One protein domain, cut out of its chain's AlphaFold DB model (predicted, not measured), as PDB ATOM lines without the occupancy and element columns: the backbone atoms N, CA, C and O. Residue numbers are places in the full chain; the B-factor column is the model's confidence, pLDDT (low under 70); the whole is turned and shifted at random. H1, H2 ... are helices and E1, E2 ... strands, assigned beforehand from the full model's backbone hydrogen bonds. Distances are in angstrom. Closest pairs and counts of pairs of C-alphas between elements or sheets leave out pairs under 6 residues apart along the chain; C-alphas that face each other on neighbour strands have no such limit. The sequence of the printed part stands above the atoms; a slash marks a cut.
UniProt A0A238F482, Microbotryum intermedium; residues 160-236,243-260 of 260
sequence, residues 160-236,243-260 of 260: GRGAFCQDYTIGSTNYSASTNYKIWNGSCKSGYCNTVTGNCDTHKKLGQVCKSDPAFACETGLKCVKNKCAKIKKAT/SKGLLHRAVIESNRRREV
ATOM      1  N   GLY A 160     -44.932 -24.941  -3.668       96.12
ATOM      2  CA  GLY A 160     -45.138 -23.878  -2.698       96.12
ATOM      3  C   GLY A 160     -45.877 -24.363  -1.454       96.12
ATOM      4  O   GLY A 160     -46.333 -25.501  -1.361       96.12
ATOM      5  N   ARG A 161     -46.016 -23.488  -0.456       96.00
ATOM      6  CA  ARG A 161     -46.755 -23.824   0.767       96.00
ATOM      7  C   ARG A 161     -48.204 -24.205   0.435       96.00
ATOM      8  O   ARG A 161     -48.887 -23.481  -0.289       96.00
ATOM      9  N   GLY A 162     -48.655 -25.316   1.006       95.50
ATOM     10  CA  GLY A 162     -49.960 -25.925   0.770       95.50
ATOM     11  C   GLY A 162     -49.986 -26.932  -0.379       95.50
ATOM     12  O   GLY A 162     -50.930 -27.708  -0.428       95.50
ATOM     13  N   ALA A 163     -48.990 -26.946  -1.273       96.81
ATOM     14  CA  ALA A 163     -48.978 -27.858  -2.416       96.81
ATOM     15  C   ALA A 163     -48.850 -29.311  -1.969       96.81
ATOM     16  O   ALA A 163     -48.142 -29.597  -1.005       96.81
ATOM     17  N   PHE A 164     -49.498 -30.224  -2.680       95.69
ATOM     18  CA  PHE A 164     -49.385 -31.648  -2.413       95.69
ATOM     19  C   PHE A 164     -47.937 -32.140  -2.595       95.69
ATOM     20  O   PHE A 164     -47.217 -31.695  -3.488       95.69
ATOM     21  N   CYS A 165     -47.487 -33.043  -1.723       94.88
ATOM     22  CA  CYS A 165     -46.099 -33.527  -1.708       94.88
ATOM     23  C   CYS A 165     -45.947 -35.028  -1.450       94.88
ATOM     24  O   CYS A 165     -44.823 -35.521  -1.379       94.88
ATOM     25  N   GLN A 166     -47.052 -35.762  -1.312       91.69
ATOM     26  CA  GLN A 166     -47.036 -37.200  -1.040       91.69
ATOM     27  C   GLN A 166     -47.531 -38.014  -2.232       91.69
ATOM     28  O   GLN A 166     -48.355 -38.914  -2.054       91.69
ATOM     29  N   ASP A 167     -47.040 -37.707  -3.438       89.25
ATOM     30  CA  ASP A 167     -47.338 -38.538  -4.608       89.25
ATOM     31  C   ASP A 167     -47.016 -40.006  -4.278       89.25
ATOM     32  O   ASP A 167     -45.990 -40.352  -3.674       89.25
ATOM     33  N   TYR A 168     -47.964 -40.875  -4.611       83.62
ATOM     34  CA  TYR A 168     -47.892 -42.289  -4.298       83.62
ATOM     35  C   TYR A 168     -46.768 -42.985  -5.076       83.62
ATOM     36  O   TYR A 168     -46.319 -44.049  -4.652       83.62
ATOM     37  N   THR A 169     -46.308 -42.410  -6.192       85.62
ATOM     38  CA  THR A 169     -45.271 -43.016  -7.038       85.62
ATOM     39  C   THR A 169     -43.856 -42.823  -6.507       85.62
ATOM     40  O   THR A 169     -42.952 -43.530  -6.943       85.62
ATOM     41  N   ILE A 170     -43.643 -41.869  -5.595       84.81
ATOM     42  CA  ILE A 170     -42.318 -41.580  -5.021       84.81
ATOM     43  C   ILE A 170     -42.137 -42.170  -3.617       84.81
ATOM     44  O   ILE A 170     -41.014 -42.399  -3.175       84.81
ATOM     45  N   GLY A 171     -43.233 -42.456  -2.911       80.75
ATOM     46  CA  GLY A 171     -43.207 -43.161  -1.628       80.75
ATOM     47  C   GLY A 171     -43.280 -44.684  -1.778       80.75
ATOM     48  O   GLY A 171     -43.686 -45.216  -2.805       80.75
ATOM     49  N   SER A 172     -42.934 -45.420  -0.718       81.19
ATOM     50  CA  SER A 172     -43.149 -46.872  -0.667       81.19
ATOM     51  C   SER A 172     -43.534 -47.348   0.728       81.19
ATOM     52  O   SER A 172     -43.001 -46.879   1.734       81.19
ATOM     53  N   THR A 173     -44.414 -48.343   0.804       77.12
ATOM     54  CA  THR A 173     -44.712 -49.068   2.050       77.12
ATOM     55  C   THR A 173     -43.526 -49.903   2.538       77.12
ATOM     56  O   THR A 173     -43.437 -50.193   3.728       77.12
ATOM     57  N   ASN A 174     -42.585 -50.231   1.646       80.44
ATOM     58  CA  ASN A 174     -41.345 -50.932   1.982       80.44
ATOM     59  C   ASN A 174     -40.277 -49.995   2.570       80.44
ATOM     60  O   ASN A 174     -39.253 -50.453   3.076       80.44
ATOM     61  N   TYR A 175     -40.485 -48.678   2.497       80.75
ATOM     62  CA  TYR A 175     -39.582 -47.692   3.074       80.75
ATOM     63  C   TYR A 175     -39.960 -47.364   4.514       80.75
ATOM     64  O   TYR A 175     -41.125 -47.350   4.906       80.75
ATOM     65  N   SER A 176     -38.944 -47.040   5.316       83.81
ATOM     66  CA  SER A 176     -39.188 -46.491   6.646       83.81
ATOM     67  C   SER A 176     -39.881 -45.128   6.543       83.81
ATOM     68  O   SER A 176     -39.695 -44.397   5.566       83.81
ATOM     69  N   ALA A 177     -40.623 -44.736   7.582       80.38
ATOM     70  CA  ALA A 177     -41.262 -43.421   7.617       80.38
ATOM     71  C   ALA A 177     -40.255 -42.272   7.445       80.38
ATOM     72  O   ALA A 177     -40.560 -41.291   6.777       80.38
ATOM     73  N   SER A 178     -39.040 -42.402   7.990       83.50
ATOM     74  CA  SER A 178     -37.999 -41.381   7.830       83.50
ATOM     75  C   SER A 178     -37.435 -41.332   6.406       83.50
ATOM     76  O   SER A 178     -37.033 -40.263   5.953       83.50
ATOM     77  N   THR A 179     -37.421 -42.459   5.693       84.62
ATOM     78  CA  THR A 179     -37.052 -42.512   4.274       84.62
ATOM     79  C   THR A 179     -38.115 -41.829   3.417       84.62
ATOM     80  O   THR A 179     -37.771 -40.910   2.681       84.62
ATOM     81  N   ASN A 180     -39.391 -42.205   3.561       85.31
ATOM     82  CA  ASN A 180     -40.492 -41.558   2.833       85.31
ATOM     83  C   ASN A 180     -40.546 -40.052   3.115       85.31
ATOM     84  O   ASN A 180     -40.645 -39.253   2.191       85.31
ATOM     85  N   TYR A 181     -40.384 -39.662   4.380       87.44
ATOM     86  CA  TYR A 181     -40.310 -38.263   4.789       87.44
ATOM     87  C   TYR A 181     -39.232 -37.479   4.021       87.44
ATOM     88  O   TYR A 181     -39.502 -36.403   3.495       87.44
ATOM     89  N   LYS A 182     -38.019 -38.035   3.894       88.62
ATOM     90  CA  LYS A 182     -36.939 -37.396   3.125       88.62
ATOM     91  C   LYS A 182     -37.265 -37.267   1.639       88.62
ATOM     92  O   LYS A 182     -36.906 -36.254   1.052       88.62
ATOM     93  N   ILE A 183     -37.917 -38.272   1.054       89.56
ATOM     94  CA  ILE A 183     -38.300 -38.258  -0.363       89.56
ATOM     95  C   ILE A 183     -39.339 -37.158  -0.612       89.56
ATOM     96  O   ILE A 183     -39.118 -36.280  -1.440       89.56
ATOM     97  N   TRP A 184     -40.425 -37.137   0.163       91.94
ATOM     98  CA  TRP A 184     -41.510 -36.163  -0.010       91.94
ATOM     99  C   TRP A 184     -41.090 -34.717   0.255       91.94
ATOM    100  O   TRP A 184     -41.586 -33.789  -0.381       91.94
ATOM    101  N   ASN A 185     -40.122 -34.502   1.148       93.31
ATOM    102  CA  ASN A 185     -39.512 -33.187   1.338       93.31
ATOM    103  C   ASN A 185     -38.856 -32.641   0.056       93.31
ATOM    104  O   ASN A 185     -38.745 -31.421  -0.100       93.31
ATOM    105  N   GLY A 186     -38.446 -33.523  -0.861       92.38
ATOM    106  CA  GLY A 186     -37.912 -33.176  -2.174       92.38
ATOM    107  C   GLY A 186     -38.885 -32.342  -3.007       92.38
ATOM    108  O   GLY A 186     -38.438 -31.394  -3.654       92.38
ATOM    109  N   SER A 187     -40.193 -32.608  -2.898       94.00
ATOM    110  CA  SER A 187     -41.273 -31.921  -3.629       94.00
ATOM    111  C   SER A 187     -41.693 -30.578  -3.024       94.00
ATOM    112  O   SER A 187     -42.521 -29.871  -3.593       94.00
ATOM    113  N   CYS A 188     -41.103 -30.180  -1.894       95.31
ATOM    114  CA  CYS A 188     -41.401 -28.910  -1.243       95.31
ATOM    115  C   CYS A 188     -40.237 -27.933  -1.370       95.31
ATOM    116  O   CYS A 188     -39.081 -28.253  -1.064       95.31
ATOM    117  N   LYS A 189     -40.536 -26.685  -1.745       95.06
ATOM    118  CA  LYS A 189     -39.531 -25.615  -1.756       95.06
ATOM    119  C   LYS A 189     -38.936 -25.405  -0.365       95.06
ATOM    120  O   LYS A 189     -37.731 -25.239  -0.225       95.06
ATOM    121  N   SER A 190     -39.786 -25.457   0.660       94.44
ATOM    122  CA  SER A 190     -39.394 -25.349   2.069       94.44
ATOM    123  C   SER A 190     -38.530 -26.513   2.559       94.44
ATOM    124  O   SER A 190     -37.946 -26.413   3.635       94.44
ATOM    125  N   GLY A 191     -38.486 -27.625   1.816       93.69
ATOM    126  CA  GLY A 191     -37.872 -28.870   2.263       93.69
ATOM    127  C   GLY A 191     -38.672 -29.599   3.345       93.69
ATOM    128  O   GLY A 191     -38.106 -30.463   4.005       93.69
ATOM    129  N   TYR A 192     -39.951 -29.257   3.548       95.44
ATOM    130  CA  TYR A 192     -40.820 -29.923   4.517       95.44
ATOM    131  C   TYR A 192     -42.198 -30.242   3.932       95.44
ATOM    132  O   TYR A 192     -42.979 -29.344   3.607       95.44
ATOM    133  N   CYS A 193     -42.489 -31.539   3.858       95.50
ATOM    134  CA  CYS A 193     -43.797 -32.105   3.583       95.50
ATOM    135  C   CYS A 193     -44.435 -32.554   4.903       95.50
ATOM    136  O   CYS A 193     -43.902 -33.430   5.589       95.50
ATOM    137  N   ASN A 194     -45.574 -31.966   5.276       94.88
ATOM    138  CA  ASN A 194     -46.295 -32.385   6.472       94.88
ATOM    139  C   ASN A 194     -46.922 -33.761   6.226       94.88
ATOM    140  O   ASN A 194     -47.842 -33.894   5.416       94.88
ATOM    141  N   THR A 195     -46.462 -34.779   6.957       90.62
ATOM    142  CA  THR A 195     -46.798 -36.171   6.623       90.62
ATOM    143  C   THR A 195     -48.238 -36.565   6.935       90.62
ATOM    144  O   THR A 195     -48.688 -37.615   6.487       90.62
ATOM    145  N   VAL A 196     -48.949 -35.756   7.724       91.12
ATOM    146  CA  VAL A 196     -50.352 -35.990   8.093       91.12
ATOM    147  C   VAL A 196     -51.289 -35.346   7.075       91.12
ATOM    148  O   VAL A 196     -52.270 -35.960   6.673       91.12
ATOM    149  N   THR A 197     -50.990 -34.114   6.658       92.69
ATOM    150  CA  THR A 197     -51.818 -33.363   5.692       92.69
ATOM    151  C   THR A 197     -51.464 -33.643   4.235       92.69
ATOM    152  O   THR A 197     -52.243 -33.305   3.354       92.69
ATOM    153  N   GLY A 198     -50.285 -34.211   3.969       93.31
ATOM    154  CA  GLY A 198     -49.772 -34.451   2.619       93.31
ATOM    155  C   GLY A 198     -49.381 -33.196   1.847       93.31
ATOM    156  O   GLY A 198     -49.127 -33.286   0.650       93.31
ATOM    157  N   ASN A 199     -49.316 -32.045   2.521       96.31
ATOM    158  CA  ASN A 199     -49.057 -30.750   1.910       96.31
ATOM    159  C   ASN A 199     -47.724 -30.154   2.385       96.31
ATOM    160  O   ASN A 199     -47.308 -30.326   3.535       96.31
ATOM    161  N   CYS A 200     -47.072 -29.399   1.507       97.06
ATOM    162  CA  CYS A 200     -45.874 -28.639   1.810       97.06
ATOM    163  C   CYS A 200     -46.159 -27.582   2.875       97.06
ATOM    164  O   CYS A 200     -47.107 -26.801   2.774       97.06
ATOM    165  N   ASP A 201     -45.302 -27.498   3.883       96.06
ATOM    166  CA  ASP A 201     -45.417 -26.510   4.954       96.06
ATOM    167  C   ASP A 201     -44.020 -26.043   5.381       96.06
ATOM    168  O   ASP A 201     -43.015 -26.368   4.751       96.06
ATOM    169  N   THR A 202     -43.921 -25.265   6.451       95.69
ATOM    170  CA  THR A 202     -42.645 -24.919   7.083       95.69
ATOM    171  C   THR A 202     -42.499 -25.616   8.424       95.69
ATOM    172  O   THR A 202     -43.468 -25.708   9.194       95.69
ATOM    173  N   HIS A 203     -41.271 -26.039   8.726       95.50
ATOM    174  CA  HIS A 203     -40.931 -26.526  10.053       95.50
ATOM    175  C   HIS A 203     -41.284 -25.501  11.137       95.50
ATOM    176  O   HIS A 203     -41.303 -24.286  10.918       95.50
ATOM    177  N   LYS A 204     -41.615 -26.023  12.314       96.50
ATOM    178  CA  LYS A 204     -42.089 -25.276  13.470       96.50
ATOM    179  C   LYS A 204     -40.926 -25.024  14.425       96.50
ATOM    180  O   LYS A 204     -40.223 -25.947  14.845       96.50
ATOM    181  N   LYS A 205     -40.755 -23.752  14.775       97.00
ATOM    182  CA  LYS A 205     -39.752 -23.247  15.716       97.00
ATOM    183  C   LYS A 205     -40.115 -23.599  17.155       97.00
ATOM    184  O   LYS A 205     -41.241 -23.995  17.459       97.00
ATOM    185  N   LEU A 206     -39.168 -23.397  18.070       96.69
ATOM    186  CA  LEU A 206     -39.378 -23.560  19.511       96.69
ATOM    187  C   LEU A 206     -40.651 -22.828  19.982       96.69
ATOM    188  O   LEU A 206     -40.858 -21.658  19.676       96.69
ATOM    189  N   GLY A 207     -41.505 -23.528  20.728       96.31
ATOM    190  CA  GLY A 207     -42.768 -23.015  21.265       96.31
ATOM    191  C   GLY A 207     -43.954 -23.038  20.293       96.31
ATOM    192  O   GLY A 207     -45.094 -22.924  20.748       96.31
ATOM    193  N   GLN A 208     -43.726 -23.233  18.988       97.38
ATOM    194  CA  GLN A 208     -44.797 -23.294  17.992       97.38
ATOM    195  C   GLN A 208     -45.544 -24.628  18.026       97.38
ATOM    196  O   GLN A 208     -45.009 -25.655  18.447       97.38
ATOM    197  N   VAL A 209     -46.800 -24.602  17.573       96.25
ATOM    198  CA  VAL A 209     -47.687 -25.768  17.576       96.25
ATOM    199  C   VAL A 209     -47.258 -26.779  16.511       96.25
ATOM    200  O   VAL A 209     -47.127 -26.431  15.342       96.25
ATOM    201  N   CYS A 210     -47.098 -28.036  16.920       95.62
ATOM    202  CA  CYS A 210     -46.694 -29.171  16.077       95.62
ATOM    203  C   CYS A 210     -47.746 -30.285  16.014       95.62
ATOM    204  O   CYS A 210     -47.470 -31.367  15.511       95.62
ATOM    205  N   LYS A 211     -48.967 -30.033  16.509       94.50
ATOM    206  CA  LYS A 211     -50.066 -31.015  16.507       94.50
ATOM    207  C   LYS A 211     -50.383 -31.556  15.107       94.50
ATOM    208  O   LYS A 211     -50.818 -32.694  14.989       94.50
ATOM    209  N   SER A 212     -50.176 -30.744  14.073       91.56
ATOM    210  CA  SER A 212     -50.443 -31.114  12.683       91.56
ATOM    211  C   SER A 212     -49.520 -32.206  12.152       91.56
ATOM    212  O   SER A 212     -49.874 -32.816  11.163       91.56
ATOM    213  N   ASP A 213     -48.350 -32.417  12.757       93.38
ATOM    214  CA  ASP A 213     -47.415 -33.498  12.427       93.38
ATOM    215  C   ASP A 213     -46.417 -33.649  13.591       93.38
ATOM    216  O   ASP A 213     -45.315 -33.094  13.575       93.38
ATOM    217  N   PRO A 214     -46.804 -34.351  14.671       92.56
ATOM    218  CA  PRO A 214     -45.992 -34.417  15.884       92.56
ATOM    219  C   PRO A 214     -44.635 -35.108  15.690       92.56
ATOM    220  O   PRO A 214     -43.733 -34.924  16.510       92.56
ATOM    221  N   ALA A 215     -44.497 -35.910  14.632       89.94
ATOM    222  CA  ALA A 215     -43.289 -36.667  14.343       89.94
ATOM    223  C   ALA A 215     -42.230 -35.805  13.647       89.94
ATOM    224  O   ALA A 215     -41.056 -35.891  14.018       89.94
ATOM    225  N   PHE A 216     -42.634 -34.964  12.687       92.38
ATOM    226  CA  PHE A 216     -41.694 -34.260  11.811       92.38
ATOM    227  C   PHE A 216     -41.870 -32.739  11.752       92.38
ATOM    228  O   PHE A 216     -40.988 -32.065  11.233       92.38
ATOM    229  N   ALA A 217     -42.928 -32.151  12.324       94.94
ATOM    230  CA  ALA A 217     -43.170 -30.710  12.189       94.94
ATOM    231  C   ALA A 217     -42.053 -29.834  12.757       94.94
ATOM    232  O   ALA A 217     -41.804 -28.758  12.228       94.94
ATOM    233  N   CYS A 218     -41.384 -30.242  13.832       95.62
ATOM    234  CA  CYS A 218     -40.416 -29.383  14.509       95.62
ATOM    235  C   CYS A 218     -39.075 -29.280  13.769       95.62
ATOM    236  O   CYS A 218     -38.606 -30.257  13.193       95.62
ATOM    237  N   GLU A 219     -38.437 -28.108  13.837       94.50
ATOM    238  CA  GLU A 219     -37.077 -27.903  13.320       94.50
ATOM    239  C   GLU A 219     -36.055 -28.852  13.972       94.50
ATOM    240  O   GLU A 219     -36.257 -29.391  15.068       94.50
ATOM    241  N   THR A 220     -34.916 -29.035  13.303       91.06
ATOM    242  CA  THR A 220     -33.812 -29.869  13.786       91.06
ATOM    243  C   THR A 220     -33.418 -29.514  15.225       91.06
ATOM    244  O   THR A 220     -33.214 -28.354  15.572       91.06
ATOM    245  N   GLY A 221     -33.294 -30.534  16.080       90.69
ATOM    246  CA  GLY A 221     -32.955 -30.371  17.501       90.69
ATOM    247  C   GLY A 221     -34.158 -30.161  18.432       90.69
ATOM    248  O   GLY A 221     -33.985 -30.107  19.654       90.69
ATOM    249  N   LEU A 222     -35.375 -30.099  17.886       94.75
ATOM    250  CA  LEU A 222     -36.621 -30.000  18.643       94.75
ATOM    251  C   LEU A 222     -37.465 -31.277  18.502       94.75
ATOM    252  O   LEU A 222     -37.312 -32.058  17.567       94.75
ATOM    253  N   LYS A 223     -38.377 -31.493  19.452       94.44
ATOM    254  CA  LYS A 223     -39.419 -32.529  19.396       94.44
ATOM    255  C   LYS A 223     -40.770 -31.945  19.766       94.44
ATOM    256  O   LYS A 223     -40.841 -31.006  20.561       94.44
ATOM    257  N   CYS A 224     -41.839 -32.533  19.240       94.44
ATOM    258  CA  CYS A 224     -43.186 -32.158  19.630       94.44
ATOM    259  C   CYS A 224     -43.505 -32.698  21.031       94.44
ATOM    260  O   CYS A 224     -43.632 -33.902  21.233       94.44
ATOM    261  N   VAL A 225     -43.627 -31.809  22.016       94.88
ATOM    262  CA  VAL A 225     -43.963 -32.138  23.406       94.88
ATOM    263  C   VAL A 225     -45.200 -31.343  23.797       94.88
ATOM    264  O   VAL A 225     -45.201 -30.117  23.723       94.88
ATOM    265  N   LYS A 226     -46.270 -32.037  24.209       93.12
ATOM    266  CA  LYS A 226     -47.567 -31.409  24.531       93.12
ATOM    267  C   LYS A 226     -48.034 -30.460  23.411       93.12
ATOM    268  O   LYS A 226     -48.412 -29.319  23.665       93.12
ATOM    269  N   ASN A 227     -47.967 -30.934  22.165       94.81
ATOM    270  CA  ASN A 227     -48.334 -30.198  20.950       94.81
ATOM    271  C   ASN A 227     -47.497 -28.947  20.639       94.81
ATOM    272  O   ASN A 227     -47.875 -28.204  19.734       94.81
ATOM    273  N   LYS A 228     -46.370 -28.714  21.322       96.44
ATOM    274  CA  LYS A 228     -45.443 -27.617  21.021       96.44
ATOM    275  C   LYS A 228     -44.028 -28.125  20.782       96.44
ATOM    276  O   LYS A 228     -43.585 -29.067  21.434       96.44
ATOM    277  N   CYS A 229     -43.298 -27.491  19.875       96.94
ATOM    278  CA  CYS A 229     -41.895 -27.823  19.672       96.94
ATOM    279  C   CYS A 229     -41.077 -27.399  20.887       96.94
ATOM    280  O   CYS A 229     -41.099 -26.238  21.291       96.94
ATOM    281  N   ALA A 230     -40.354 -28.343  21.473       95.88
ATOM    282  CA  ALA A 230     -39.525 -28.144  22.651       95.88
ATOM    283  C   ALA A 230     -38.135 -28.744  22.427       95.88
ATOM    284  O   ALA A 230     -37.971 -29.692  21.657       95.88
ATOM    285  N   LYS A 231     -37.127 -28.208  23.122       93.50
ATOM    286  CA  LYS A 231     -35.781 -28.793  23.127       93.50
ATOM    287  C   LYS A 231     -35.835 -30.214  23.680       93.50
ATOM    288  O   LYS A 231     -36.539 -30.488  24.656       93.50
ATOM    289  N   ILE A 232     -35.041 -31.099  23.093       82.75
ATOM    290  CA  ILE A 232     -34.848 -32.453  23.609       82.75
ATOM    291  C   ILE A 232     -34.097 -32.332  24.942       82.75
ATOM    292  O   ILE A 232     -32.887 -32.114  24.960       82.75
ATOM    293  N   LYS A 233     -34.798 -32.440  26.078       69.38
ATOM    294  CA  LYS A 233     -34.124 -32.631  27.371       69.38
ATOM    295  C   LYS A 233     -33.437 -34.000  27.319       69.38
ATOM    296  O   LYS A 233     -34.074 -34.978  26.923       69.38
ATOM    297  N   LYS A 234     -32.136 -34.069  27.630       49.47
ATOM    298  CA  LYS A 234     -31.376 -35.332  27.623       49.47
ATOM    299  C   LYS A 234     -32.124 -36.402  28.440       49.47
ATOM    300  O   LYS A 234     -32.535 -36.147  29.564       49.47
ATOM    301  N   ALA A 235     -32.307 -37.551  27.788       42.75
ATOM    302  CA  ALA A 235     -32.814 -38.851  28.228       42.75
ATOM    303  C   ALA A 235     -33.640 -38.939  29.531       42.75
ATOM    304  O   ALA A 235     -33.112 -39.026  30.633       42.75
ATOM    305  N   THR A 236     -34.933 -39.207  29.368       37.88
ATOM    306  CA  THR A 236     -35.576 -40.301  30.111       37.88
ATOM    307  C   THR A 236     -36.222 -41.211  29.065       37.88
ATOM    308  O   THR A 236     -36.985 -40.729  28.233       37.88
ATOM    309  N   SER A 243     -45.908 -46.670  15.734       39.31
ATOM    310  CA  SER A 243     -47.030 -47.517  15.324       39.31
ATOM    311  C   SER A 243     -47.739 -46.924  14.096       39.31
ATOM    312  O   SER A 243     -48.435 -45.920  14.164       39.31
ATOM    313  N   LYS A 244     -47.496 -47.557  12.940       39.03
ATOM    314  CA  LYS A 244     -48.421 -47.855  11.818       39.03
ATOM    315  C   LYS A 244     -49.426 -46.800  11.274       39.03
ATOM    316  O   LYS A 244     -50.295 -47.188  10.505       39.03
ATOM    317  N   GLY A 245     -49.306 -45.501  11.558       40.22
ATOM    318  CA  GLY A 245     -50.292 -44.483  11.126       40.22
ATOM    319  C   GLY A 245     -49.796 -43.358  10.203       40.22
ATOM    320  O   GLY A 245     -50.466 -42.339  10.102       40.22
ATOM    321  N   LEU A 246     -48.616 -43.479   9.584       48.69
ATOM    322  CA  LEU A 246     -47.883 -42.340   8.989       48.69
ATOM    323  C   LEU A 246     -48.082 -42.106   7.480       48.69
ATOM    324  O   LEU A 246     -47.402 -41.263   6.900       48.69
ATOM    325  N   LEU A 247     -48.986 -42.842   6.837       50.25
ATOM    326  CA  LEU A 247     -49.336 -42.617   5.436       50.25
ATOM    327  C   LEU A 247     -50.663 -41.858   5.382       50.25
ATOM    328  O   LEU A 247     -51.654 -42.320   5.952       50.25
ATOM    329  N   HIS A 248     -50.703 -40.714   4.693       52.94
ATOM    330  CA  HIS A 248     -51.970 -40.058   4.384       52.94
ATOM    331  C   HIS A 248     -52.885 -41.054   3.667       52.94
ATOM    332  O   HIS A 248     -52.451 -41.822   2.805       52.94
ATOM    333  N   ARG A 249     -54.178 -41.003   4.006       50.78
ATOM    334  CA  ARG A 249     -55.267 -41.768   3.384       50.78
ATOM    335  C   ARG A 249     -55.157 -41.916   1.854       50.78
ATOM    336  O   ARG A 249     -55.487 -42.983   1.375       50.78
ATOM    337  N   ALA A 250     -54.622 -40.942   1.106       44.38
ATOM    338  CA  ALA A 250     -54.418 -41.036  -0.345       44.38
ATOM    339  C   ALA A 250     -53.455 -42.168  -0.775       44.38
ATOM    340  O   ALA A 250     -53.721 -42.867  -1.750       44.38
ATOM    341  N   VAL A 251     -52.389 -42.426  -0.008       47.59
ATOM    342  CA  VAL A 251     -51.466 -43.555  -0.244       47.59
ATOM    343  C   VAL A 251     -52.140 -44.894   0.093       47.59
ATOM    344  O   VAL A 251     -51.905 -45.903  -0.567       47.59
ATOM    345  N   ILE A 252     -53.018 -44.905   1.102       43.22
ATOM    346  CA  ILE A 252     -53.783 -46.092   1.518       43.22
ATOM    347  C   ILE A 252     -54.903 -46.407   0.504       43.22
ATOM    348  O   ILE A 252     -55.079 -47.561   0.121       43.22
ATOM    349  N   GLU A 253     -55.627 -45.393   0.026       39.94
ATOM    350  CA  GLU A 253     -56.730 -45.517  -0.937       39.94
ATOM    351  C   GLU A 253     -56.226 -45.930  -2.334       39.94
ATOM    352  O   GLU A 253     -56.880 -46.719  -3.012       39.94
ATOM    353  N   SER A 254     -55.038 -45.459  -2.746       41.47
ATOM    354  CA  SER A 254     -54.381 -45.865  -4.002       41.47
ATOM    355  C   SER A 254     -54.009 -47.353  -4.008       41.47
ATOM    356  O   SER A 254     -54.276 -48.056  -4.983       41.47
ATOM    357  N   ASN A 255     -53.495 -47.882  -2.890       35.59
ATOM    358  CA  ASN A 255     -53.210 -49.316  -2.765       35.59
ATOM    359  C   ASN A 255     -54.485 -50.173  -2.775       35.59
ATOM    360  O   ASN A 255     -54.478 -51.260  -3.343       35.59
ATOM    361  N   ARG A 256     -55.600 -49.672  -2.231       34.12
ATOM    362  CA  ARG A 256     -56.883 -50.394  -2.237       34.12
ATOM    363  C   ARG A 256     -57.482 -50.554  -3.641       34.12
ATOM    364  O   ARG A 256     -58.217 -51.502  -3.878       34.12
ATOM    365  N   ARG A 257     -57.142 -49.668  -4.584       37.28
ATOM    366  CA  ARG A 257     -57.523 -49.796  -6.005       37.28
ATOM    367  C   ARG A 257     -56.611 -50.731  -6.811       37.28
ATOM    368  O   ARG A 257     -56.846 -50.892  -7.999       37.28
ATOM    369  N   ARG A 258     -55.570 -51.314  -6.200       39.78
ATOM    370  CA  ARG A 258     -54.691 -52.320  -6.829       39.78
ATOM    371  C   ARG A 258     -55.087 -53.765  -6.512       39.78
ATOM    372  O   ARG A 258     -54.512 -54.675  -7.092       39.78
ATOM    373  N   GLU A 259     -56.028 -53.972  -5.593       32.88
ATOM    374  CA  GLU A 259     -56.543 -55.298  -5.213       32.88
ATOM    375  C   GLU A 259     -57.916 -55.607  -5.843       32.88
ATOM    376  O   GLU A 259     -58.578 -56.559  -5.432       32.88
ATOM    377  N   VAL A 260     -58.343 -54.812  -6.835       33.28
ATOM    378  CA  VAL A 260     -59.558 -55.034  -7.638       33.28
ATOM    379  C   VAL A 260     -59.184 -55.099  -9.109       33.28
ATOM    380  O   VAL A 260     -58.460 -54.179  -9.553       33.28
TER     381      VAL A 260
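Overview. This is residues 160 to 236 and 243 to 260 of the 260 residues of a protein of Microbotryum intermedium (UniProt A0A238F482). This domain has little regular structure: it is mostly loops, with a small hairpin of strands E1 and E2 toward one end of the longest axis, helix H2 toward the other, and helix H1 between. The 95 printed residues hold H1, E1, E2 and H2 in chain order, only 25 residues in named elements, of mixed class; E1 and E2 are antiparallel. The whole is compact, radius of gyration of the C-alphas 14.1 A, spanning 48 by 32 by 18 A.

Along the chain. Find C-alpha 222 at (-36.621, -30.000, 18.643), where E1 runs to 225; E2 is residues 228 to 231. H1, residues 177 to 185, measures 12.1 A; H2, residues 249 to 256, measures 10.4 A and ends at (-56.883, -50.394, -2.237).

Arrangement. In the hairpin, look for N 223 and O 230, 2.9 A apart, within hydrogen-bond range. Every O i to N i+4 pair is within range in H1 and H2. H1 is apart from E2 and H2.

Size, cuts and confidence. Residues 237 to 242 are cut out; C-alphas 236 and 243 are 20.0 A apart. The H1 to E1 link is long, 36 residues. Residues 233 to 236 and 243 to 260 have pLDDT under 70.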